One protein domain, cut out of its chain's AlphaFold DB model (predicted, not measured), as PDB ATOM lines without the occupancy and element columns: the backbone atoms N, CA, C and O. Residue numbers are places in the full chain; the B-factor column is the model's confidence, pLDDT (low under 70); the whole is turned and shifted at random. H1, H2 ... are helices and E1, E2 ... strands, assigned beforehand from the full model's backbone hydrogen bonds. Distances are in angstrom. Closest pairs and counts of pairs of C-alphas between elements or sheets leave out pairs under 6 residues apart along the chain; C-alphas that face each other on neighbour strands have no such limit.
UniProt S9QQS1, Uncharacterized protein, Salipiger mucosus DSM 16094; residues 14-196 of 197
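This is residues 14 to 196 of the 197 residues of an uncharacterized protein of Salipiger mucosus DSM 16094 (UniProt S9QQS1). A flat slab of four antiparallel strands, E5 E6 E7 E11, is crossed at right angles by a strongly twisted sheet of E1, E2 and E3 with short E4 and E9 beside E3, the two partly face to face as a sandwich. A third sheet, E8 E10 E12, passes near E1 and bends sharply in E10 and E12, which brings E10 to the slab at E7 and E11; the small helix H1 only grazes the slab. The printed part has 183 residues, mostly strand: E1 to E11, then H1, then E12. It is compact, with a radius of gyration of the C-alphas of 17.0 A, and rounded, spanning 49 by 44 by 36 A.

E1, residues 14 to 20, E2, 36 to 46, and E3, 53 to 62, form a meander, each strand the antiparallel neighbour of the one before; N 16 and O 40 are 2.8 A apart, N 41 and O 59 2.9 A. On the other side of E3 from E2 lie parallel E4, residues 73 to 75, with N 74 and O 60 2.8 A apart, and E9, residues 128 to 130, with N 129 and O 55 2.8 A apart. E4 runs on at 88 degrees into E5, residues 77 to 85, which forms a second meander with E6, 93 to 101, and E7, 107 to 115; N 81 and O 97 are 2.9 A apart, N 98 and O 110 2.8 A. E11, residues 160 to 166, is the other edge strand beside E7, with N 111 and O 163 3.1 A apart. The sandwich, two sheets face to face, has 29 pairs of C-alphas within 10 A. E8, residues 120 to 126, E10, 139 to 151, and E12, 183 to 195, are antiparallel; N 122 and O 144 are 2.8 A apart, N 143 and O 191 2.9 A. E10 bends by 88 degrees at residue 148, and its closest C-alphas to E7 are Val 149 and Tyr 114, 7.3 A. E1 and E12 are near each other, with 14 pairs within 10 A. H1, residues 171 to 174, is too short for an O i to N i+4 pair; its one O i to N i+3 pair is within range.

E1 begins at C-alpha 14 (31.126, -40.059, -37.023). E2 is 30.1 A long, E5 27.0 A and E12 28.3 A, ending at C-alpha 195 (30.364, -62.298, -37.459).

The C-alphas farthest apart, of Gly 49 and Pro 87, are 54.9 A apart. The printed part has no cut; the link E1 to E2, residues 21 to 35, is long. No printed residue has a pLDDT under 70.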
ATOM      1  N   MET A  14      30.991 -39.730 -38.434       95.75
ATOM      2  CA  MET A  14      31.126 -40.059 -37.023       95.75
ATOM      3  C   MET A  14      32.561 -40.495 -36.729       95.75
ATOM      4  O   MET A  14      33.100 -41.392 -37.381       95.75
ATOM      5  N   PHE A  15      33.142 -39.878 -35.704       97.75
ATOM      6  CA  PHE A  15      34.401 -40.295 -35.103       97.75
ATOM      7  C   PHE A  15      34.096 -41.221 -33.926       97.75
ATOM      8  O   PHE A  15      33.412 -40.838 -32.979       97.75
ATOM      9  N   VAL A  16      34.583 -42.458 -33.992       97.75
ATOM     10  CA  VAL A  16      34.375 -43.471 -32.955       97.75
ATOM     11  C   VAL A  16      35.702 -43.748 -32.269       97.75
ATOM     12  O   VAL A  16      36.543 -44.472 -32.804       97.75
ATOM     13  N   PHE A  17      35.875 -43.183 -31.079       98.69
ATOM     14  CA  PHE A  17      37.031 -43.416 -30.218       98.69
ATOM     15  C   PHE A  17      36.827 -44.717 -29.436       98.69
ATOM     16  O   PHE A  17      35.817 -44.907 -28.758       98.69
ATOM     17  N   ILE A  18      37.756 -45.658 -29.585       98.31
ATOM     18  CA  ILE A  18      37.613 -47.040 -29.125       98.31
ATOM     19  C   ILE A  18      38.787 -47.388 -28.222       98.31
ATOM     20  O   ILE A  18      39.930 -47.449 -28.676       98.31
ATOM     21  N   ASP A  19      38.488 -47.706 -26.964       97.88
ATOM     22  CA  ASP A  19      39.433 -48.286 -26.005       97.88
ATOM     23  C   ASP A  19      39.029 -49.741 -25.751       97.88
ATOM     24  O   ASP A  19      38.196 -50.051 -24.898       97.88
ATOM     25  N   SER A  20      39.545 -50.655 -26.573       96.56
ATOM     26  CA  SER A  20      39.266 -52.079 -26.403       96.56
ATOM     27  C   SER A  20      40.129 -52.608 -25.267       96.56
ATOM     28  O   SER A  20      41.319 -52.845 -25.459       96.56
ATOM     29  N   LEU A  21      39.525 -52.820 -24.097       96.25
ATOM     30  CA  LEU A  21      40.227 -53.391 -22.945       96.25
ATOM     31  C   LEU A  21      40.583 -54.865 -23.165       96.25
ATOM     32  O   LEU A  21      41.652 -55.309 -22.758       96.25
ATOM     33  N   VAL A  22      39.697 -55.618 -23.826       96.56
ATOM     34  CA  VAL A  22      39.912 -57.023 -24.196       96.56
ATOM     35  C   VAL A  22      39.207 -57.320 -25.518       96.56
ATOM     36  O   VAL A  22      38.009 -57.082 -25.667       96.56
ATOM     37  N   GLN A  23      39.944 -57.897 -26.459       95.31
ATOM     38  CA  GLN A  23      39.453 -58.474 -27.703       95.31
ATOM     39  C   GLN A  23      39.662 -59.980 -27.667       95.31
ATOM     40  O   GLN A  23      40.663 -60.452 -27.124       95.31
ATOM     41  N   ARG A  24      38.715 -60.726 -28.235       95.44
ATOM     42  CA  ARG A  24      38.708 -62.188 -28.205       95.44
ATOM     43  C   ARG A  24      38.515 -62.770 -29.598       95.44
ATOM     44  O   ARG A  24      37.904 -62.117 -30.445       95.44
ATOM     45  N   ASP A  25      39.044 -63.968 -29.807       93.06
ATOM     46  CA  ASP A  25      38.722 -64.812 -30.956       93.06
ATOM     47  C   ASP A  25      37.337 -65.475 -30.804       93.06
ATOM     48  O   ASP A  25      36.595 -65.204 -29.851       93.06
ATOM     49  N   ALA A  26      36.970 -66.311 -31.778       91.81
ATOM     50  CA  ALA A  26      35.684 -67.006 -31.808       91.81
ATOM     51  C   ALA A  26      35.540 -68.029 -30.667       91.81
ATOM     52  O   ALA A  26      34.432 -68.300 -30.209       91.81
ATOM     53  N   GLU A  27      36.656 -68.555 -30.165       93.50
ATOM     54  CA  GLU A  27      36.731 -69.480 -29.036       93.50
ATOM     55  C   GLU A  27      36.709 -68.752 -27.679       93.50
ATOM     56  O   GLU A  27      36.739 -69.389 -26.623       93.50
ATOM     57  N   GLY A  28      36.655 -67.416 -27.684       93.44
ATOM     58  CA  GLY A  28      36.624 -66.580 -26.491       93.44
ATOM     59  C   GLY A  28      37.993 -66.345 -25.850       93.44
ATOM     60  O   GLY A  28      38.055 -65.764 -24.760       93.44
ATOM     61  N   LYS A  29      39.091 -66.750 -26.495       96.44
ATOM     62  CA  LYS A  29      40.451 -66.505 -26.007       96.44
ATOM     63  C   LYS A  29      40.889 -65.084 -26.356       96.44
ATOM     64  O   LYS A  29      40.559 -64.589 -27.433       96.44
ATOM     65  N   PRO A  30      41.634 -64.400 -25.474       95.56
ATOM     66  CA  PRO A  30      42.172 -63.083 -25.785       95.56
ATOM     67  C   PRO A  30      43.082 -63.097 -27.021       95.56
ATOM     68  O   PRO A  30      43.914 -63.992 -27.169       95.56
ATOM     69  N   LEU A  31      42.956 -62.077 -27.874       93.69
ATOM     70  CA  LEU A  31      43.894 -61.832 -28.975       93.69
ATOM     71  C   LEU A  31      45.273 -61.390 -28.446       93.69
ATOM     72  O   LEU A  31      45.434 -61.098 -27.261       93.69
ATOM     73  N   SER A  32      46.268 -61.302 -29.335       91.81
ATOM     74  CA  SER A  32      47.597 -60.755 -29.031       91.81
ATOM     75  C   SER A  32      47.932 -59.587 -29.976       91.81
ATOM     76  O   SER A  32      48.099 -59.826 -31.172       91.81
ATOM     77  N   PRO A  33      48.024 -58.336 -29.482       93.50
ATOM     78  CA  PRO A  33      47.666 -57.906 -28.130       93.50
ATOM     79  C   PRO A  33      46.150 -57.996 -27.882       93.50
ATOM     80  O   PRO A  33      45.335 -57.851 -28.795       93.50
ATOM     81  N   ALA A  34      45.767 -58.228 -26.625       93.75
ATOM     82  CA  ALA A  34      44.358 -58.350 -26.249       93.75
ATOM     83  C   ALA A  34      43.656 -56.991 -26.257       93.75
ATOM     84  O   ALA A  34      42.486 -56.897 -26.620       93.75
ATOM     85  N   SER A  35      44.368 -55.937 -25.874       95.81
ATOM     86  CA  SER A  35      43.864 -54.575 -25.883       95.81
ATOM     87  C   SER A  35      44.317 -53.823 -27.130       95.81
ATOM     88  O   SER A  35      45.346 -54.133 -27.734       95.81
ATOM     89  N   ARG A  36      43.534 -52.818 -27.519       96.38
ATOM     90  CA  ARG A  36      43.938 -51.840 -28.531       96.38
ATOM     91  C   ARG A  36      43.190 -50.536 -28.345       96.38
ATOM     92  O   ARG A  36      42.032 -50.530 -27.926       96.38
ATOM     93  N   ARG A  37      43.812 -49.456 -28.801       98.25
ATOM     94  CA  ARG A  37      43.127 -48.191 -29.066       98.25
ATOM     95  C   ARG A  37      42.970 -47.959 -30.556       98.25
ATOM     96  O   ARG A  37      43.829 -48.369 -31.354       98.25
ATOM     97  N   ALA A  38      41.862 -47.327 -30.916       98.31
ATOM     98  CA  ALA A  38      41.602 -46.897 -32.275       98.31
ATOM     99  C   ALA A  38      40.651 -45.706 -32.340       98.31
ATOM    100  O   ALA A  38      39.822 -45.527 -31.453       98.31
ATOM    101  N   VAL A  39      40.718 -44.971 -33.444       98.44
ATOM    102  CA  VAL A  39      39.678 -44.036 -33.863       98.44
ATOM    103  C   VAL A  39      39.199 -44.453 -35.243       98.44
ATOM    104  O   VAL A  39      39.986 -44.498 -36.188       98.44
ATOM    105  N   ALA A  40      37.924 -44.813 -35.352       97.81
ATOM    106  CA  ALA A  40      37.302 -45.145 -36.625       97.81
ATOM    107  C   ALA A  40      36.508 -43.947 -37.146       97.81
ATOM    108  O   ALA A  40      35.684 -43.391 -36.424       97.81
ATOM    109  N   LEU A  41      36.733 -43.589 -38.406       97.00
ATOM    110  CA  LEU A  41      35.904 -42.642 -39.137       97.00
ATOM    111  C   LEU A  41      34.896 -43.451 -39.935       97.00
ATOM    112  O   LEU A  41      35.268 -44.273 -40.781       97.00
ATOM    113  N   VAL A  42      33.620 -43.224 -39.655       96.06
ATOM    114  CA  VAL A  42      32.527 -43.880 -40.364       96.06
ATOM    115  C   VAL A  42      31.573 -42.844 -40.927       96.06
ATOM    116  O   VAL A  42      31.330 -41.804 -40.319       96.06
ATOM    117  N   SER A  43      31.027 -43.124 -42.098       93.62
ATOM    118  CA  SER A  43      30.062 -42.249 -42.756       93.62
ATOM    119  C   SER A  43      29.015 -43.084 -43.464       93.62
ATOM    120  O   SER A  43      29.184 -44.286 -43.677       93.62
ATOM    121  N   LEU A  44      27.910 -42.441 -43.807       89.88
ATOM    122  CA  LEU A  44      26.909 -43.042 -44.656       89.88
ATOM    123  C   LEU A  44      27.185 -42.680 -46.096       89.88
ATOM    124  O   LEU A  44      27.382 -41.519 -46.436       89.88
ATOM    125  N   GLY A  45      27.165 -43.697 -46.941       87.81
ATOM    126  CA  GLY A  45      27.425 -43.545 -48.359       87.81
ATOM    127  C   GLY A  45      26.477 -44.390 -49.183       87.81
ATOM    128  O   GLY A  45      25.820 -45.305 -48.682       87.81
ATOM    129  N   LYS A  46      26.439 -44.088 -50.473       87.56
ATOM    130  CA  LYS A  46      25.797 -44.897 -51.503       87.56
ATOM    131  C   LYS A  46      26.902 -45.330 -52.462       87.56
ATOM    132  O   LYS A  46      27.757 -44.518 -52.794       87.56
ATOM    133  N   GLN A  47      26.904 -46.594 -52.871       81.44
ATOM    134  CA  GLN A  47      27.799 -47.054 -53.935       81.44
ATOM    135  C   GLN A  47      27.332 -46.470 -55.270       81.44
ATOM    136  O   GLN A  47      26.123 -46.336 -55.487       81.44
ATOM    137  N   ASP A  48      28.263 -46.151 -56.168       79.50
ATOM    138  CA  ASP A  48      27.925 -45.672 -57.508       79.50
ATOM    139  C   ASP A  48      27.048 -46.697 -58.237       79.50
ATOM    140  O   ASP A  48      27.367 -47.883 -58.306       79.50
ATOM    141  N   GLY A  49      25.893 -46.248 -58.734       79.31
ATOM    142  CA  GLY A  49      24.894 -47.115 -59.368       79.31
ATOM    143  C   GLY A  49      24.128 -48.049 -58.415       79.31
ATOM    144  O   GLY A  49      23.206 -48.728 -58.857       79.31
ATOM    145  N   GLY A  50      24.461 -48.077 -57.122       76.69
ATOM    146  CA  GLY A  50      23.712 -48.803 -56.096       76.69
ATOM    147  C   GLY A  50      22.594 -47.949 -55.506       76.69
ATOM    148  O   GLY A  50      22.693 -46.727 -55.511       76.69
ATOM    149  N   ASP A  51      21.547 -48.575 -54.958       75.44
ATOM    150  CA  ASP A  51      20.392 -47.869 -54.373       75.44
ATOM    151  C   ASP A  51      20.357 -47.811 -52.842       75.44
ATOM    152  O   ASP A  51      19.625 -47.003 -52.265       75.44
ATOM    153  N   ALA A  52      21.200 -48.591 -52.170       84.56
ATOM    154  CA  ALA A  52      21.231 -48.655 -50.715       84.56
ATOM    155  C   ALA A  52      22.232 -47.658 -50.110       84.56
ATOM    156  O   ALA A  52      23.421 -47.688 -50.430       84.56
ATOM    157  N   VAL A  53      21.757 -46.832 -49.173       87.25
ATOM    158  CA  VAL A  53      22.628 -46.104 -48.240       87.25
ATOM    159  C   VAL A  53      23.134 -47.093 -47.189       87.25
ATOM    160  O   VAL A  53      22.333 -47.776 -46.549       87.25
ATOM    161  N   ARG A  54      24.453 -47.179 -47.016       90.69
ATOM    162  CA  ARG A  54      25.136 -48.106 -46.099       90.69
ATOM    163  C   ARG A  54      26.090 -47.344 -45.184       90.69
ATOM    164  O   ARG A  54      26.532 -46.247 -45.518       90.69
ATOM    165  N   LEU A  55      26.416 -47.942 -44.039       92.88
ATOM    166  CA  LEU A  55      27.480 -47.460 -43.163       92.88
ATOM    167  C   LEU A  55      28.827 -47.946 -43.692       92.88
ATOM    168  O   LEU A  55      29.043 -49.151 -43.776       92.88
ATOM    169  N   TYR A  56      29.731 -47.023 -43.996       95.69
ATOM    170  CA  TYR A  56      31.077 -47.314 -44.469       95.69
ATOM    171  C   TYR A  56      32.121 -46.956 -43.419       95.69
ATOM    172  O   TYR A  56      32.067 -45.892 -42.800       95.69
ATOM    173  N   VAL A  57      33.098 -47.842 -43.252       97.56
ATOM    174  CA  VAL A  57      34.327 -47.595 -42.504       97.56
ATOM    175  C   VAL A  57      35.334 -46.972 -43.459       97.56
ATOM    176  O   VAL A  57      35.856 -47.648 -44.343       97.56
ATOM    177  N   LEU A  58      35.577 -45.673 -43.292       96.06
ATOM    178  CA  LEU A  58      36.414 -44.883 -44.197       96.06
ATOM    179  C   LEU A  58      37.900 -44.996 -43.850       96.06
ATOM    180  O   LEU A  58      38.762 -45.045 -44.726       96.06
ATOM    181  N   ARG A  59      38.200 -44.989 -42.550       96.81
ATOM    182  CA  ARG A  59      39.559 -44.981 -42.006       96.81
ATOM    183  C   ARG A  59      39.537 -45.499 -40.578       96.81
ATOM    184  O   ARG A  59      38.603 -45.207 -39.833       96.81
ATOM    185  N   ILE A  60      40.577 -46.227 -40.181       98.00
ATOM    186  CA  ILE A  60      40.811 -46.569 -38.777       98.00
ATOM    187  C   ILE A  60      42.250 -46.204 -38.423       98.00
ATOM    188  O   ILE A  60      43.185 -46.834 -38.906       98.00
ATOM    189  N   TYR A  61      42.436 -45.229 -37.539       97.94
ATOM    190  CA  TYR A  61      43.722 -44.993 -36.884       97.94
ATOM    191  C   TYR A  61      43.836 -45.938 -35.699       97.94
ATOM    192  O   TYR A  61      42.925 -45.984 -34.876       97.94
ATOM    193  N   THR A  62      44.892 -46.743 -35.606       98.31
ATOM    194  CA  THR A  62      44.971 -47.764 -34.558       98.31
ATOM    195  C   THR A  62      46.392 -48.116 -34.144       98.31
ATOM    196  O   THR A  62      47.326 -48.132 -34.939       98.31
ATOM    197  N   THR A  63      46.509 -48.495 -32.876       97.75
ATOM    198  CA  THR A  63      47.717 -49.082 -32.274       97.75
ATOM    199  C   THR A  63      48.053 -50.487 -32.802       97.75
ATOM    200  O   THR A  63      49.156 -50.975 -32.577       97.75
ATOM    201  N   THR A  64      47.131 -51.155 -33.511       96.06
ATOM    202  CA  THR A  64      47.304 -52.528 -34.029       96.06
ATOM    203  C   THR A  64      46.945 -52.626 -35.520       96.06
ATOM    204  O   THR A  64      45.946 -53.262 -35.870       96.06
ATOM    205  N   PRO A  65      47.713 -51.995 -36.425       95.81
ATOM    206  CA  PRO A  65      47.319 -51.848 -37.828       95.81
ATOM    207  C   PRO A  65      47.226 -53.176 -38.590       95.81
ATOM    208  O   PRO A  65      46.436 -53.266 -39.521       95.81
ATOM    209  N   GLY A  66      47.947 -54.224 -38.174       93.75
ATOM    210  CA  GLY A  66      47.951 -55.527 -38.857       93.75
ATOM    211  C   GLY A  66      46.632 -56.313 -38.797       93.75
ATOM    212  O   GLY A  66      46.452 -57.246 -39.573       93.75
ATOM    213  N   VAL A  67      45.696 -55.952 -37.909       89.00
ATOM    214  CA  VAL A  67      44.353 -56.558 -37.859       89.00
ATOM    215  C   VAL A  67      43.390 -55.683 -38.661       89.00
ATOM    216  O   VAL A  67      42.640 -54.891 -38.088       89.00
ATOM    217  N   ASP A  68      43.445 -55.798 -39.989       94.94
ATOM    218  CA  ASP A  68      42.762 -54.887 -40.920       94.94
ATOM    219  C   ASP A  68      41.698 -55.579 -41.782       94.94
ATOM    220  O   ASP A  68      41.906 -55.839 -42.965       94.94
ATOM    221  N   PRO A  69      40.528 -55.896 -41.212       93.44
ATOM    222  CA  PRO A  69      39.474 -56.538 -41.982       93.44
ATOM    223  C   PRO A  69      38.851 -55.624 -43.034       93.44
ATOM    224  O   PRO A  69      38.222 -56.130 -43.947       93.44
ATOM    225  N   TYR A  70      38.971 -54.305 -42.886       97.00
ATOM    226  CA  TYR A  70      38.372 -53.353 -43.815       97.00
ATOM    227  C   TYR A  70      39.382 -52.810 -44.827       97.00
ATOM    228  O   TYR A  70      38.977 -52.026 -45.669       97.00
ATOM    229  N   GLY A  71      40.665 -53.169 -44.758       97.75
ATOM    230  CA  GLY A  71      41.703 -52.639 -45.648       97.75
ATOM    231  C   GLY A  71      41.926 -51.125 -45.515       97.75
ATOM    232  O   GLY A  71      42.322 -50.478 -46.484       97.75
ATOM    233  N   VAL A  72      41.592 -50.531 -44.364       97.12
ATOM    234  CA  VAL A  72      41.662 -49.074 -44.133       97.12
ATOM    235  C   VAL A  72      42.384 -48.706 -42.835       97.12
ATOM    236  O   VAL A  72      42.315 -47.548 -42.404       97.12
ATOM    237  N   ASN A  73      43.093 -49.641 -42.206       97.62
ATOM    238  CA  ASN A  73      43.876 -49.334 -41.016       97.62
ATOM    239  C   ASN A  73      45.096 -48.469 -41.353       97.62
ATOM    240  O   ASN A  73      45.784 -48.665 -42.351       97.62
ATOM    241  N   VAL A  74      45.398 -47.535 -40.460       96.94
ATOM    242  CA  VAL A  74      46.633 -46.753 -40.441       96.94
ATOM    243  C   VAL A  74      47.189 -46.815 -39.025       96.94
ATOM    244  O   VAL A  74      46.444 -46.709 -38.048       96.94
ATOM    245  N   ALA A  75      48.498 -47.034 -38.913       97.62
ATOM    246  CA  ALA A  75      49.180 -47.013 -37.626       97.62
ATOM    247  C   ALA A  75      49.022 -45.633 -36.974       97.62
ATOM    248  O   ALA A  75      49.132 -44.624 -37.662       97.62
ATOM    249  N   ALA A  76      48.776 -45.580 -35.670       98.06
ATOM    250  CA  ALA A  76      48.772 -44.329 -34.921       98.06
ATOM    251  C   ALA A  76      49.200 -44.564 -33.473       98.06
ATOM    252  O   ALA A  76      48.890 -45.605 -32.881       98.06
ATOM    253  N   GLU A  77      49.865 -43.569 -32.895       98.50
ATOM    254  CA  GLU A  77      50.096 -43.511 -31.454       98.50
ATOM    255  C   GLU A  77      48.863 -42.899 -30.794       98.50
ATOM    256  O   GLU A  77      48.370 -41.867 -31.242       98.50
ATOM    257  N   ILE A  78      48.315 -43.563 -29.770       98.69
ATOM    258  CA  ILE A  78      47.049 -43.147 -29.154       98.69
ATOM    259  C   ILE A  78      47.164 -43.161 -27.631       98.69
ATOM    260  O   ILE A  78      47.197 -44.222 -26.988       98.69
ATOM    261  N   ALA A  79      47.151 -41.967 -27.050       98.50
ATOM    262  CA  ALA A  79      47.034 -41.748 -25.620       98.50
ATOM    263  C   ALA A  79      45.581 -41.442 -25.242       98.50
ATOM    264  O   ALA A  79      44.827 -40.842 -26.009       98.50
ATOM    265  N   ARG A  80      45.196 -41.878 -24.041       98.31
ATOM    266  CA  ARG A  80      43.898 -41.574 -23.444       98.31
ATOM    267  C   ARG A  80      44.069 -41.327 -21.954       98.31
ATOM    268  O   ARG A  80      44.672 -42.161 -21.274       98.31
ATOM    269  N   THR A  81      43.467 -40.254 -21.461       98.50
ATOM    270  CA  THR A  81      43.355 -39.947 -20.035       98.50
ATOM    271  C   THR A  81      41.882 -39.849 -19.670       98.50
ATOM    272  O   THR A  81      41.161 -39.015 -20.209       98.50
ATOM    273  N   LEU A  82      41.439 -40.699 -18.744       97.44
ATOM    274  CA  LEU A  82      40.065 -40.718 -18.255       97.44
ATOM    275  C   LEU A  82      40.047 -40.443 -16.751       97.44
ATOM    276  O   LEU A  82      40.630 -41.208 -15.981       97.44
ATOM    277  N   THR A  83      39.295 -39.428 -16.338       97.62
ATOM    278  CA  THR A  83      39.061 -39.092 -14.928       97.62
ATOM    279  C   THR A  83      37.573 -39.178 -14.621       97.62
ATOM    280  O   THR A  83      36.727 -38.810 -15.439       97.62
ATOM    281  N   VAL A  84      37.237 -39.694 -13.437       95.38
ATOM    282  CA  VAL A  84      35.867 -39.719 -12.918       95.38
ATOM    283  C   VAL A  84      35.901 -39.325 -11.448       95.38
ATOM    284  O   VAL A  84      36.506 -40.018 -10.635       95.38
ATOM    285  N   GLU A  85      35.207 -38.246 -11.111       95.94
ATOM    286  CA  GLU A  85      35.183 -37.659  -9.775       95.94
ATOM    287  C   GLU A  85      33.753 -37.410  -9.296       95.94
ATOM    288  O   GLU A  85      32.823 -37.218 -10.082       95.94
ATOM    289  N   GLY A  86      33.572 -37.391  -7.978       92.38
ATOM    290  CA  GLY A  86      32.294 -37.084  -7.346       92.38
ATOM    291  C   GLY A  86      31.667 -38.267  -6.604       92.38
ATOM    292  O   GLY A  86      32.344 -39.252  -6.292       92.38
ATOM    293  N   PRO A  87      30.378 -38.156  -6.249       88.38
ATOM    294  CA  PRO A  87      29.741 -39.057  -5.300       88.38
ATOM    295  C   PRO A  87      29.525 -40.469  -5.864       88.38
ATOM    296  O   PRO A  87      29.401 -40.694  -7.070       88.38
ATOM    297  N   ALA A  88      29.416 -41.450  -4.962       83.75
ATOM    298  CA  ALA A  88      29.094 -42.829  -5.332       83.75
ATOM    299  C   ALA A  88      27.713 -42.939  -6.004       83.75
ATOM    300  O   ALA A  88      27.560 -43.703  -6.957       83.75
ATOM    301  N   ASN A  89      26.750 -42.136  -5.548       86.50
ATOM    302  CA  ASN A  89      25.389 -42.072  -6.070       86.50
ATOM    303  C   ASN A  89      25.144 -40.708  -6.722       86.50
ATOM    304  O   ASN A  89      25.502 -39.683  -6.144       86.50
ATOM    305  N   GLY A  90      24.487 -40.700  -7.881       85.56
ATOM    306  CA  GLY A  90      24.206 -39.484  -8.645       85.56
ATOM    307  C   GLY A  90      25.236 -39.207  -9.740       85.56
ATOM    308  O   GLY A  90      26.046 -40.067 -10.090       85.56
ATOM    309  N   GLY A  91      25.153 -38.008 -10.318       89.31
ATOM    310  CA  GLY A  91      26.049 -37.595 -11.391       89.31
ATOM    311  C   GLY A  91      27.488 -37.405 -10.916       89.31
ATOM    312  O   GLY A  91      27.730 -36.942  -9.803       89.31
ATOM    313  N   ARG A  92      28.440 -37.780 -11.769       93.38
ATOM    314  CA  ARG A  92      29.883 -37.661 -11.542       93.38
ATOM    315  C   ARG A  92      30.484 -36.772 -12.610       93.38
ATOM    316  O   ARG A  92      30.057 -36.841 -13.760       93.38
ATOM    317  N   GLN A  93      31.478 -35.978 -12.240       95.62
ATOM    318  CA  GLN A  93      32.270 -35.267 -13.230       95.62
ATOM    319  C   GLN A  93      33.180 -36.255 -13.938       95.62
ATOM    320  O   GLN A  93      33.830 -37.084 -13.300       95.62
ATOM    321  N   ARG A  94      33.178 -36.204 -15.264       95.88
ATOM    322  CA  ARG A  94      33.978 -37.075 -16.114       95.88
ATOM    323  C   ARG A  94      34.737 -36.228 -17.115       95.88
ATOM    324  O   ARG A  94      34.125 -35.409 -17.791       95.88
ATOM    325  N   SER A  95      36.036 -36.482 -17.223       97.69
ATOM    326  CA  SER A  95      36.863 -35.981 -18.315       97.69
ATOM    327  C   SER A  95      37.437 -37.151 -19.104       97.69
ATOM    328  O   SER A  95      37.952 -38.090 -18.497       97.69
ATOM    329  N   ASP A  96      37.355 -37.113 -20.426       98.06
ATOM    330  CA  ASP A  96      37.928 -38.108 -21.329       98.06
ATOM    331  C   ASP A  96      38.698 -37.379 -22.429       98.06
ATOM    332  O   ASP A  96      38.098 -36.723 -23.279       98.06
ATOM    333  N   ALA A  97      40.023 -37.455 -22.360       98.69
ATOM    334  CA  ALA A  97      40.929 -36.794 -23.285       98.69
ATOM    335  C   ALA A  97      41.647 -37.843 -24.133       98.69
ATOM    336  O   ALA A  97      42.233 -38.788 -23.593       98.69
ATOM    337  N   TRP A  98      41.618 -37.671 -25.449       98.81
ATOM    338  CA  TRP A  98      42.292 -38.520 -26.423       98.81
ATOM    339  C   TRP A  98      43.284 -37.693 -27.222       98.81
ATOM    340  O   TRP A  98      42.917 -36.661 -27.771       98.81
ATOM    341  N   ALA A  99      44.509 -38.198 -27.346       98.75
ATOM    342  CA  ALA A  99      45.528 -37.626 -28.213       98.75
ATOM    343  C   ALA A  99      46.018 -38.702 -29.182       98.75
ATOM    344  O   ALA A  99      46.516 -39.753 -28.765       98.75
ATOM    345  N   VAL A 100      45.845 -38.447 -30.475       98.69
ATOM    346  CA  VAL A 100      46.242 -39.340 -31.562       98.69
ATOM    347  C   VAL A 100      47.322 -38.652 -32.383       98.69
ATOM    348  O   VAL A 100      47.104 -37.555 -32.891       98.69
ATOM    349  N   THR A 101      48.469 -39.306 -32.544       98.44
ATOM    350  CA  THR A 101      49.538 -38.872 -33.455       98.44
ATOM    351  C   THR A 101      49.589 -39.800 -34.661       98.44
ATOM    352  O   THR A 101      49.663 -41.027 -34.521       98.44
ATOM    353  N   LEU A 102      49.515 -39.209 -35.851       96.62
ATOM    354  CA  LEU A 102      49.539 -39.901 -37.134       96.62
ATOM    355  C   LEU A 102      50.980 -40.057 -37.655       96.62
ATOM    356  O   LEU A 102      51.856 -39.277 -37.280       96.62
ATOM    357  N   PRO A 103      51.254 -41.027 -38.551       93.50
ATOM    358  CA  PRO A 103      52.611 -41.286 -39.043       93.50
ATOM    359  C   PRO A 103      53.240 -40.127 -39.824       93.50
ATOM    360  O   PRO A 103      54.459 -40.039 -39.922       93.50
ATOM    361  N   ASP A 104      52.415 -39.255 -40.399       92.62
ATOM    362  CA  ASP A 104      52.827 -38.062 -41.141       92.62
ATOM    363  C   ASP A 104      52.965 -36.811 -40.257       92.62
ATOM    364  O   ASP A 104      53.210 -35.718 -40.767       92.62
ATOM    365  N   GLY A 105      52.826 -36.963 -38.936       94.81
ATOM    366  CA  GLY A 105      52.865 -35.870 -37.969       94.81
ATOM    367  C   GLY A 105      51.530 -35.147 -37.778       94.81
ATOM    368  O   GLY A 105      51.471 -34.225 -36.968       94.81
ATOM    369  N   GLY A 106      50.465 -35.551 -38.483       96.75
ATOM    370  CA  GLY A 106      49.109 -35.076 -38.213       96.75
ATOM    371  C   GLY A 106      48.611 -35.488 -36.825       96.75
ATOM    372  O   GLY A 106      49.114 -36.434 -36.211       96.75
ATOM    373  N   THR A 107      47.596 -34.787 -36.331       97.81
ATOM    374  CA  THR A 107      47.021 -35.012 -34.999       97.81
ATOM    375  C   THR A 107      45.509 -35.180 -35.058       97.81
ATOM    376  O   THR A 107      44.850 -34.698 -35.975       97.81
ATOM    377  N   LEU A 108      44.945 -35.876 -34.075       98.38
ATOM    378  CA  LEU A 108      43.509 -35.890 -33.805       98.38
ATOM    379  C   LEU A 108      43.309 -35.896 -32.292       98.38
ATOM    380  O   LEU A 108      43.772 -36.808 -31.605       98.38
ATOM    381  N   GLU A 109      42.630 -34.880 -31.781       98.31
ATOM    382  CA  GLU A 109      42.431 -34.667 -30.352       98.31
ATOM    383  C   GLU A 109      40.940 -34.552 -30.044       98.31
ATOM    384  O   GLU A 109      40.185 -33.908 -30.774       98.31
ATOM    385  N   LEU A 110      40.516 -35.212 -28.969       98.50
ATOM    386  CA  LEU A 110      39.180 -35.078 -28.396       98.50
ATOM    387  C   LEU A 110      39.347 -34.751 -26.920       98.50
ATOM    388  O   LEU A 110      39.907 -35.567 -26.189       98.50
ATOM    389  N   ASP A 111      38.770 -33.642 -26.481       98.44
ATOM    390  CA  ASP A 111      38.549 -33.371 -25.067       98.44
ATOM    391  C   ASP A 111      37.052 -33.398 -24.795       98.44
ATOM    392  O   ASP A 111      36.260 -32.754 -25.481       98.44
ATOM    393  N   LEU A 112      36.650 -34.162 -23.786       98.19
ATOM    394  CA  LEU A 112      35.274 -34.237 -23.317       98.19
ATOM    395  C   LEU A 112      35.264 -34.036 -21.807       98.19
ATOM    396  O   LEU A 112      35.887 -34.810 -21.089       98.19
ATOM    397  N   GLY A 113      34.514 -33.054 -21.317       97.75
ATOM    398  CA  GLY A 113      34.286 -32.812 -19.895       97.75
ATOM    399  C   GLY A 113      32.800 -32.639 -19.618       97.75
ATOM    400  O   GLY A 113      32.190 -31.712 -20.129       97.75
ATOM    401  N   TYR A 114      32.181 -33.514 -18.826       96.38
ATOM    402  CA  TYR A 114      30.737 -33.441 -18.576       96.38
ATOM    403  C   TYR A 114      30.320 -34.121 -17.269       96.38
ATOM    404  O   TYR A 114      31.043 -34.948 -16.708       96.38
ATOM    405  N   THR A 115      29.109 -33.811 -16.803       94.69
ATOM    406  CA  THR A 115      28.492 -34.529 -15.683       94.69
ATOM    407  C   THR A 115      27.693 -35.731 -16.190       94.69
ATOM    408  O   THR A 115      26.741 -35.574 -16.955       94.69
ATOM    409  N   THR A 116      28.031 -36.938 -15.732       92.75
ATOM    410  CA  THR A 116      27.274 -38.159 -16.058       92.75
ATOM    411  C   THR A 116      25.863 -38.066 -15.491       92.75
ATOM    412  O   THR A 116      25.709 -37.620 -14.355       92.75
ATOM    413  N   GLY A 117      24.842 -38.574 -16.176       80.69
ATOM    414  CA  GLY A 117      23.489 -38.470 -15.616       80.69
ATOM    415  C   GLY A 117      22.456 -39.444 -16.150       80.69
ATOM    416  O   GLY A 117      21.627 -39.904 -15.373       80.69
ATOM    417  N   ASN A 118      22.506 -39.803 -17.434       80.31
ATOM    418  CA  ASN A 118      21.409 -40.529 -18.082       80.31
ATOM    419  C   ASN A 118      21.904 -41.752 -18.853       80.31
ATOM    420  O   ASN A 118      21.580 -41.956 -20.025       80.31
ATOM    421  N   ARG A 119      22.687 -42.586 -18.163       91.31
ATOM    422  CA  ARG A 119      23.202 -43.834 -18.723       91.31
ATOM    423  C   ARG A 119      22.096 -44.857 -18.908       91.31
ATOM    424  O   ARG A 119      21.430 -45.228 -17.946       91.31
ATOM    425  N   ASN A 120      21.964 -45.369 -20.124       93.38
ATOM    426  CA  ASN A 120      20.993 -46.404 -20.450       93.38
ATOM    427  C   ASN A 120      21.648 -47.567 -21.189       93.38
ATOM    428  O   ASN A 120      22.559 -47.378 -21.995       93.38
ATOM    429  N   TRP A 121      21.185 -48.784 -20.893       95.81
ATOM    430  CA  TRP A 121      21.564 -49.961 -21.663       95.81
ATOM    431  C   TRP A 121      20.784 -49.987 -22.969       95.81
ATOM    432  O   TRP A 121      19.558 -49.896 -22.973       95.81
ATOM    433  N   THR A 122      21.490 -50.171 -24.074       91.88
ATOM    434  CA  THR A 122      20.883 -50.266 -25.397       91.88
ATOM    435  C   THR A 122      21.529 -51.421 -26.159       91.88
ATOM    436  O   THR A 122      22.757 -51.436 -26.313       91.88
ATOM    437  N   PRO A 123      20.750 -52.428 -26.591       95.06
ATOM    438  CA  PRO A 123      21.225 -53.376 -27.585       95.06
ATOM    439  C   PRO A 123      21.254 -52.700 -28.958       95.06
ATOM    440  O   PRO A 123      20.506 -51.757 -29.213       95.06
ATOM    441  N   GLY A 124      22.087 -53.196 -29.856       92.44
ATOM    442  CA  GLY A 124      22.105 -52.721 -31.226       92.44
ATOM    443  C   GLY A 124      22.753 -53.711 -32.170       92.44
ATOM    444  O   GLY A 124      23.473 -54.628 -31.766       92.44
ATOM    445  N   GLU A 125      22.471 -53.497 -33.444       94.19
ATOM    446  CA  GLU A 125      23.089 -54.212 -34.543       94.19
ATOM    447  C   GLU A 125      23.582 -53.186 -35.565       94.19
ATOM    448  O   GLU A 125      22.927 -52.169 -35.802       94.19
ATOM    449  N   ALA A 126      24.760 -53.418 -36.136       92.50
ATOM    450  CA  ALA A 126      25.302 -52.599 -37.209       92.50
ATOM    451  C   ALA A 126      25.908 -53.485 -38.296       92.50
ATOM    452  O   ALA A 126      26.506 -54.521 -38.002       92.50
ATOM    453  N   PHE A 127      25.796 -53.019 -39.539       94.62
ATOM    454  CA  PHE A 127      26.325 -53.675 -40.735       94.62
ATOM    455  C   PHE A 127      27.315 -52.747 -41.454       94.62
ATOM    456  O   PHE A 127      26.985 -52.174 -42.492       94.62
ATOM    457  N   PRO A 128      28.494 -52.482 -40.866       95.12
ATOM    458  CA  PRO A 128      29.527 -51.677 -41.511       95.12
ATOM    459  C   PRO A 128      30.160 -52.391 -42.714       95.12
ATOM    460  O   PRO A 128      30.569 -53.552 -42.616       95.12
ATOM    461  N   HIS A 129      30.320 -51.644 -43.802       95.88
ATOM    462  CA  HIS A 129      31.029 -52.013 -45.026       95.88
ATOM    463  C   HIS A 129      32.421 -51.373 -45.081       95.88
ATOM    464  O   HIS A 129      32.636 -50.308 -44.499       95.88
ATOM    465  N   SER A 130      33.368 -51.995 -45.785       96.38
ATOM    466  CA  SER A 130      34.648 -51.343 -46.098       96.38
ATOM    467  C   SER A 130      34.453 -50.256 -47.161       96.38
ATOM    468  O   SER A 130      33.713 -50.453 -48.118       96.38
ATOM    469  N   ALA A 131      35.126 -49.112 -47.018       93.88
ATOM    470  CA  ALA A 131      35.197 -48.120 -48.090       93.88
ATOM    471  C   ALA A 131      36.185 -48.497 -49.213       93.88
ATOM    472  O   ALA A 131      36.023 -48.021 -50.333       93.88
ATOM    473  N   SER A 132      37.201 -49.325 -48.936       95.12
ATOM    474  CA  SER A 132      38.158 -49.802 -49.949       95.12
ATOM    475  C   SER A 132      37.658 -51.043 -50.690       95.12
ATOM    476  O   SER A 132      37.959 -51.213 -51.868       95.12
ATOM    477  N   GLU A 133      36.842 -51.867 -50.030       94.62
ATOM    478  CA  GLU A 133      36.181 -53.043 -50.599       94.62
ATOM    479  C   GLU A 133      34.674 -53.015 -50.264       94.62
ATOM    480  O   GLU A 133      34.240 -53.692 -49.333       94.62
ATOM    481  N   PRO A 134      33.844 -52.243 -50.998       92.25
ATOM    482  CA  PRO A 134      32.428 -52.010 -50.660       92.25
ATOM    483  C   PRO A 134      31.550 -53.259 -50.490       92.25
ATOM    484  O   PRO A 134      30.533 -53.216 -49.788       92.25
ATOM    485  N   GLU A 135      31.947 -54.373 -51.104       92.06
ATOM    486  CA  GLU A 135      31.268 -55.667 -50.985       92.06
ATOM    487  C   GLU A 135      31.609 -56.404 -49.676       92.06
ATOM    488  O   GLU A 135      30.829 -57.234 -49.208       92.06
ATOM    489  N   PHE A 136      32.736 -56.080 -49.035       95.44
ATOM    490  CA  PHE A 136      33.094 -56.632 -47.734       95.44
ATOM    491  C   PHE A 136      32.317 -55.932 -46.613       95.44
ATOM    492  O   PHE A 136      32.321 -54.703 -46.487       95.44
ATOM    493  N   SER A 137      31.695 -56.722 -45.737       95.75
ATOM    494  CA  SER A 137      30.998 -56.223 -44.551       95.75
ATOM    495  C   SER A 137      31.130 -57.167 -43.358       95.75
ATOM    496  O   SER A 137      31.567 -58.314 -43.474       95.75
ATOM    497  N   ARG A 138      30.764 -56.665 -42.177       96.75
ATOM    498  CA  ARG A 138      30.654 -57.455 -40.944       96.75
ATOM    499  C   ARG A 138      29.318 -57.194 -40.274       96.75
ATOM    500  O   ARG A 138      28.785 -56.094 -40.378       96.75
ATOM    501  N   ILE A 139      28.839 -58.174 -39.517       97.31
ATOM    502  CA  ILE A 139      27.691 -58.017 -38.626       97.31
ATOM    503  C   ILE A 139      28.208 -57.788 -37.213       97.31
ATOM    504  O   ILE A 139      28.922 -58.620 -36.650       97.31
ATOM    505  N   TYR A 140      27.836 -56.652 -36.633       96.31
ATOM    506  CA  TYR A 140      28.149 -56.290 -35.259       96.31
ATOM    507  C   TYR A 140      26.892 -56.359 -34.418       96.31
ATOM    508  O   TYR A 140      26.019 -55.511 -34.570       96.31
ATOM    509  N   ARG A 141      26.838 -57.308 -33.486       97.25
ATOM    510  CA  ARG A 141      25.801 -57.360 -32.449       97.25
ATOM    511  C   ARG A 141      26.401 -56.882 -31.153       97.25
ATOM    512  O   ARG A 141      27.426 -57.403 -30.718       97.25
ATOM    513  N   PHE A 142      25.807 -55.865 -30.556       96.75
ATOM    514  CA  PHE A 142      26.388 -55.245 -29.381       96.75
ATOM    515  C   PHE A 142      25.353 -54.895 -28.329       96.75
ATOM    516  O   PHE A 142      24.173 -54.674 -28.594       96.75
ATOM    517  N   ARG A 143      25.847 -54.814 -27.100       97.69
ATOM    518  CA  ARG A 143      25.148 -54.246 -25.961       97.69
ATOM    519  C   ARG A 143      26.048 -53.190 -25.352       97.69
ATOM    520  O   ARG A 143      27.208 -53.456 -25.038       97.69
ATOM    521  N   GLN A 144      25.496 -51.999 -25.179       97.12
ATOM    522  CA  GLN A 144      26.258 -50.843 -24.741       97.12
ATOM    523  C   GLN A 144      25.529 -50.057 -23.660       97.12
ATOM    524  O   GLN A 144      24.300 -49.986 -23.659       97.12
ATOM    525  N   LEU A 145      26.296 -49.496 -22.733       96.81
ATOM    526  CA  LEU A 145      25.835 -48.483 -21.794       96.81
ATOM    527  C   LEU A 145      26.164 -47.130 -22.416       96.81
ATOM    528  O   LEU A 145      27.327 -46.903 -22.726       96.81
ATOM    529  N   VAL A 146      25.172 -46.266 -22.615       95.38
ATOM    530  CA  VAL A 146      25.346 -44.984 -23.316       95.38
ATOM    531  C   VAL A 146      24.887 -43.842 -22.430       95.38
ATOM    532  O   VAL A 146      23.770 -43.894 -21.918       95.38
ATOM    533  N   ASP A 147      25.712 -42.808 -22.288       94.38
ATOM    534  CA  ASP A 147      25.300 -41.483 -21.822       94.38
ATOM    535  C   ASP A 147      25.312 -40.522 -23.017       94.38
ATOM    536  O   ASP A 147      26.358 -40.256 -23.609       94.38
ATOM    537  N   LEU A 148      24.141 -40.025 -23.412       94.31
ATOM    538  CA  LEU A 148      24.053 -39.027 -24.477       94.31
ATOM    539  C   LEU A 148      24.470 -37.672 -23.896       94.31
ATOM    540  O   LEU A 148      23.734 -37.134 -23.082       94.31
ATOM    541  N   VAL A 149      25.608 -37.111 -24.287       95.19
ATOM    542  CA  VAL A 149      26.124 -35.854 -23.715       95.19
ATOM    543  C   VAL A 149      25.444 -34.640 -24.349       95.19
ATOM    544  O   VAL A 149      25.029 -33.724 -23.643       95.19
ATOM    545  N   ALA A 150      25.282 -34.662 -25.672       95.12
ATOM    546  CA  ALA A 150      24.652 -33.608 -26.466       95.12
ATOM    547  C   ALA A 150      23.952 -34.216 -27.690       95.12
ATOM    548  O   ALA A 150      24.402 -35.243 -28.205       95.12
ATOM    549  N   SER A 151      22.860 -33.605 -28.159       95.62
ATOM    550  CA  SER A 151      22.214 -33.969 -29.429       95.62
ATOM    551  C   SER A 151      21.313 -32.841 -29.927       95.62
ATOM    552  O   SER A 151      20.226 -32.631 -29.384       95.62
ATOM    553  N   THR A 152      21.722 -32.170 -31.002       95.31
ATOM    554  CA  THR A 152      20.894 -31.185 -31.714       95.31
ATOM    555  C   THR A 152      19.594 -31.809 -32.245       95.31
ATOM    556  O   THR A 152      18.530 -31.238 -31.994       95.31
ATOM    557  N   PRO A 153      19.598 -33.008 -32.870       93.81
ATOM    558  CA  PRO A 153      18.372 -33.622 -33.397       93.81
ATOM    559  C   PRO A 153      17.297 -33.928 -32.354       93.81
ATOM    560  O   PRO A 153      16.112 -33.945 -32.675       93.81
ATOM    561  N   LEU A 154      17.702 -34.194 -31.110       94.12
ATOM    562  CA  LEU A 154      16.785 -34.468 -30.002       94.12
ATOM    563  C   LEU A 154      16.526 -33.237 -29.123       94.12
ATOM    564  O   LEU A 154      15.880 -33.365 -28.084       94.12
ATOM    565  N   GLY A 155      17.052 -32.062 -29.494       94.38
ATOM    566  CA  GLY A 155      16.971 -30.846 -28.684       94.38
ATOM    567  C   GLY A 155      17.640 -30.985 -27.313       94.38
ATOM    568  O   GLY A 155      17.268 -30.283 -26.373       94.38
ATOM    569  N   LYS A 156      18.593 -31.916 -27.169       92.50
ATOM    570  CA  LYS A 156      19.316 -32.142 -25.920       92.50
ATOM    571  C   LYS A 156      20.525 -31.202 -25.852       92.50
ATOM    572  O   LYS A 156      21.480 -31.422 -26.605       92.50
ATOM    573  N   PRO A 157      20.533 -30.215 -24.940       92.62
ATOM    574  CA  PRO A 157      21.694 -29.355 -24.750       92.62
ATOM    575  C   PRO A 157      22.884 -30.162 -24.224       92.62
ATOM    576  O   PRO A 157      22.707 -31.201 -23.581       92.62
ATOM    577  N   ALA A 158      24.092 -29.663 -24.478       92.38
ATOM    578  CA  ALA A 158      25.306 -30.251 -23.932       92.38
ATOM    579  C   ALA A 158      25.293 -30.196 -22.397       92.38
ATOM    580  O   ALA A 158      25.011 -29.155 -21.805       92.38
ATOM    581  N   SER A 159      25.616 -31.313 -21.743       91.50
ATOM    582  CA  SER A 159      25.776 -31.385 -20.281       91.50
ATOM    583  C   SER A 159      27.215 -31.112 -19.818       91.50
ATOM    584  O   SER A 159      27.621 -31.579 -18.750       91.50
ATOM    585  N   GLY A 160      28.000 -30.435 -20.653       93.50
ATOM    586  CA  GLY A 160      29.425 -30.201 -20.470       93.50
ATOM    587  C   GLY A 160      30.069 -29.575 -21.707       93.50
ATOM    588  O   GLY A 160      29.370 -29.129 -22.617       93.50
ATOM    589  N   GLU A 161      31.394 -29.572 -21.729       96.44
ATOM    590  CA  GLU A 161      32.230 -29.041 -22.802       96.44
ATOM    591  C   GLU A 161      32.848 -30.184 -23.606       96.44
ATOM    592  O   GLU A 161      33.153 -31.258 -23.076       96.44
ATOM    593  N   PHE A 162      33.024 -29.957 -24.902       96.69
ATOM    594  CA  PHE A 162      33.744 -30.872 -25.771       96.69
ATOM    595  C   PHE A 162      34.434 -30.111 -26.902       96.69
ATOM    596  O   PHE A 162      33.926 -29.095 -27.380       96.69
ATOM    597  N   SER A 163      35.563 -30.636 -27.356       96.69
ATOM    598  CA  SER A 163      36.279 -30.184 -28.546       96.69
ATOM    599  C   SER A 163      36.763 -31.396 -29.332       96.69
ATOM    600  O   SER A 163      37.147 -32.412 -28.761       96.69
ATOM    601  N   LEU A 164      36.732 -31.285 -30.655       97.62
ATOM    602  CA  LEU A 164      37.338 -32.242 -31.568       97.62
ATOM    603  C   LEU A 164      38.179 -31.435 -32.546       97.62
ATOM    604  O   LEU A 164      37.644 -30.580 -33.243       97.62
ATOM    605  N   THR A 165      39.477 -31.690 -32.589       97.12
ATOM    606  CA  THR A 165      40.391 -31.011 -33.509       97.12
ATOM    607  C   THR A 165      41.212 -32.046 -34.251       97.12
ATOM    608  O   THR A 165      41.506 -33.124 -33.735       97.12
ATOM    609  N   GLY A 166      41.582 -31.748 -35.491       96.50
ATOM    610  CA  GLY A 166      42.437 -32.641 -36.251       96.50
ATOM    611  C   GLY A 166      43.254 -31.911 -37.295       96.50
ATOM    612  O   GLY A 166      42.867 -30.867 -37.812       96.50
ATOM    613  N   SER A 167      44.409 -32.478 -37.602       96.00
ATOM    614  CA  SER A 167      45.351 -31.949 -38.570       96.00
ATOM    615  C   SER A 167      45.947 -33.067 -39.418       96.00
ATOM    616  O   SER A 167      45.920 -34.244 -39.057       96.00
ATOM    617  N   GLY A 168      46.493 -32.682 -40.566       90.44
ATOM    618  CA  GLY A 168      47.136 -33.595 -41.497       90.44
ATOM    619  C   GLY A 168      46.240 -33.986 -42.678       90.44
ATOM    620  O   GLY A 168      45.067 -33.596 -42.758       90.44
ATOM    621  N   PRO A 169      46.805 -34.733 -43.640       84.75
ATOM    622  CA  PRO A 169      46.121 -35.168 -44.848       84.75
ATOM    623  C   PRO A 169      44.769 -35.835 -44.557       84.75
ATOM    624  O   PRO A 169      44.658 -36.781 -43.782       84.75
ATOM    625  N   GLY A 170      43.711 -35.336 -45.198       84.38
ATOM    626  CA  GLY A 170      42.342 -35.833 -45.038       84.38
ATOM    627  C   GLY A 170      41.606 -35.267 -43.819       84.38
ATOM    628  O   GLY A 170      40.483 -34.800 -43.979       84.38
ATOM    629  N   LEU A 171      42.221 -35.241 -42.629       92.94
ATOM    630  CA  LEU A 171      41.579 -34.685 -41.428       92.94
ATOM    631  C   LEU A 171      41.387 -33.173 -41.514       92.94
ATOM    632  O   LEU A 171      40.301 -32.699 -41.204       92.94
ATOM    633  N   SER A 172      42.377 -32.427 -42.012       91.56
ATOM    634  CA  SER A 172      42.259 -30.969 -42.170       91.56
ATOM    635  C   SER A 172      41.182 -30.534 -43.167       91.56
ATOM    636  O   SER A 172      40.806 -29.373 -43.165       91.56
ATOM    637  N   ALA A 173      40.704 -31.435 -44.031       89.81
ATOM    638  CA  ALA A 173      39.572 -31.159 -44.918       89.81
ATOM    639  C   ALA A 173      38.213 -31.483 -44.268       89.81
ATOM    640  O   ALA A 173      37.183 -31.057 -44.776       89.81
ATOM    641  N   LEU A 174      38.204 -32.279 -43.192       91.81
ATOM    642  CA  LEU A 174      37.003 -32.643 -42.433       91.81
ATOM    643  C   LEU A 174      36.802 -31.769 -41.188       91.81
ATOM    644  O   LEU A 174      35.669 -31.622 -40.746       91.81
ATOM    645  N   LEU A 175      37.899 -31.276 -40.611       95.00
ATOM    646  CA  LEU A 175      37.958 -30.485 -39.382       95.00
ATOM    647  C   LEU A 175      38.688 -29.169 -39.684       95.00
ATOM    648  O   LEU A 175      39.831 -28.964 -39.274       95.00
ATOM    649  N   ASP A 176      38.061 -28.326 -40.505       91.62
ATOM    650  CA  ASP A 176      38.603 -27.038 -40.958       91.62
ATOM    651  C   ASP A 176      38.078 -25.842 -40.140       91.62
ATOM    652  O   ASP A 176      38.411 -24.689 -40.427       91.62
ATOM    653  N   GLY A 177      37.287 -26.118 -39.102       92.19
ATOM    654  CA  GLY A 177      36.624 -25.146 -38.243       92.19
ATOM    655  C   GLY A 177      35.228 -24.749 -38.725       92.19
ATOM    656  O   GLY A 177      34.581 -23.933 -38.066       92.19
ATOM    657  N   THR A 178      34.754 -25.281 -39.857       93.31
ATOM    658  CA  THR A 178      33.380 -25.061 -40.344       93.31
ATOM    659  C   THR A 178      32.420 -26.176 -39.939       93.31
ATOM    660  O   THR A 178      31.206 -26.036 -40.104       93.31
ATOM    661  N   GLU A 179      32.943 -27.280 -39.408       93.56
ATOM    662  CA  GLU A 179      32.154 -28.405 -38.942       93.56
ATOM    663  C   GLU A 179      31.265 -28.057 -37.740       93.56
ATOM    664  O   GLU A 179      31.587 -27.221 -36.896       93.56
ATOM    665  N   GLU A 180      30.144 -28.770 -37.625       93.88
ATOM    666  CA  GLU A 180      29.267 -28.720 -36.460       93.88
ATOM    667  C   GLU A 180      29.222 -30.096 -35.789       93.88
ATOM    668  O   GLU A 180      28.901 -31.115 -36.413       93.88
ATOM    669  N   ILE A 181      29.497 -30.136 -34.484       94.94
ATOM    670  CA  ILE A 181      29.312 -31.346 -33.682       94.94
ATOM    671  C   ILE A 181      27.829 -31.461 -33.315       94.94
ATOM    672  O   ILE A 181      27.349 -30.866 -32.352       94.94
ATOM    673  N   VAL A 182      27.095 -32.268 -34.082       94.75
ATOM    674  CA  VAL A 182      25.638 -32.429 -33.922       94.75
ATOM    675  C   VAL A 182      25.228 -33.289 -32.722       94.75
ATOM    676  O   VAL A 182      24.094 -33.196 -32.248       94.75
ATOM    677  N   ALA A 183      26.113 -34.170 -32.250       95.69
ATOM    678  CA  ALA A 183      25.851 -35.056 -31.124       95.69
ATOM    679  C   ALA A 183      27.140 -35.640 -30.537       95.69
ATOM    680  O   ALA A 183      28.109 -35.884 -31.253       95.69
ATOM    681  N   VAL A 184      27.108 -35.937 -29.237       96.44
ATOM    682  CA  VAL A 184      28.208 -36.576 -28.501       96.44
ATOM    683  C   VAL A 184      27.638 -37.663 -27.595       96.44
ATOM    684  O   VAL A 184      26.671 -37.430 -26.865       96.44
ATOM    685  N   MET A 185      28.236 -38.854 -27.625       95.31
ATOM    686  CA  MET A 185      27.851 -39.999 -26.793       95.31
ATOM    687  C   MET A 185      29.074 -40.551 -26.057       95.31
ATOM    688  O   MET A 185      30.059 -40.907 -26.698       95.31
ATOM    689  N   ASP A 186      28.988 -40.689 -24.732       95.94
ATOM    690  CA  ASP A 186      29.935 -41.488 -23.942       95.94
ATOM    691  C   ASP A 186      29.421 -42.925 -23.868       95.94
ATOM    692  O   ASP A 186      28.279 -43.175 -23.471       95.94
ATOM    693  N   VAL A 187      30.276 -43.879 -24.229       96.44
ATOM    694  CA  VAL A 187      29.957 -45.309 -24.195       96.44
ATOM    695  C   VAL A 187      30.943 -46.018 -23.264       96.44
ATOM    696  O   VAL A 187      31.905 -46.635 -23.720       96.44
ATOM    697  N   PRO A 188      30.757 -45.926 -21.934       94.69
ATOM    698  CA  PRO A 188      31.733 -46.425 -20.966       94.69
ATOM    699  C   PRO A 188      31.809 -47.953 -20.924       94.69
ATOM    700  O   PRO A 188      32.805 -48.498 -20.453       94.69
ATOM    701  N   VAL A 189      30.764 -48.650 -21.382       96.44
ATOM    702  CA  VAL A 189      30.747 -50.110 -21.487       96.44
ATOM    703  C   VAL A 189      30.198 -50.499 -22.847       96.44
ATOM    704  O   VAL A 189      29.064 -50.161 -23.182       96.44
ATOM    705  N   TYR A 190      30.991 -51.249 -23.606       97.31
ATOM    706  CA  TYR A 190      30.632 -51.745 -24.927       97.31
ATOM    707  C   TYR A 190      31.053 -53.208 -25.051       97.31
ATOM    708  O   TYR A 190      32.235 -53.535 -24.950       97.31
ATOM    709  N   VAL A 191      30.084 -54.096 -25.263       97.31
ATOM    710  CA  VAL A 191      30.325 -55.517 -25.538       97.31
ATOM    711  C   VAL A 191      29.796 -55.809 -26.929       97.31
ATOM    712  O   VAL A 191      28.641 -55.504 -27.216       97.31
ATOM    713  N   ARG A 192      30.634 -56.395 -27.785       96.62
ATOM    714  CA  ARG A 192      30.287 -56.703 -29.171       96.62
ATOM    715  C   ARG A 192      30.747 -58.092 -29.571       96.62
ATOM    716  O   ARG A 192      31.890 -58.463 -29.316       96.62
ATOM    717  N   GLU A 193      29.872 -58.776 -30.286       96.88
ATOM    718  CA  GLU A 193      30.158 -59.969 -31.068       96.88
ATOM    719  C   GLU A 193      30.238 -59.592 -32.547       96.88
ATOM    720  O   GLU A 193      29.515 -58.711 -33.028       96.88
ATOM    721  N   ILE A 194      31.168 -60.227 -33.253       95.75
ATOM    722  CA  ILE A 194      31.457 -59.950 -34.656       95.75
ATOM    723  C   ILE A 194      31.282 -61.246 -35.434       95.75
ATOM    724  O   ILE A 194      31.926 -62.242 -35.109       95.75
ATOM    725  N   SER A 195      30.468 -61.212 -36.485       95.56
ATOM    726  CA  SER A 195      30.364 -62.298 -37.459       95.56
ATOM    727  C   SER A 195      30.492 -61.762 -38.884       95.56
ATOM    728  O   SER A 195      30.387 -60.555 -39.129       95.56
ATOM    729  N   LEU A 196      30.744 -62.664 -39.828       93.88
ATOM    730  CA  LEU A 196      30.540 -62.382 -41.247       93.88
ATOM    731  C   LEU A 196      29.040 -62.525 -41.587       93.88
ATOM    732  O   LEU A 196      28.315 -63.123 -40.777       93.88
TER     733      LEU A 196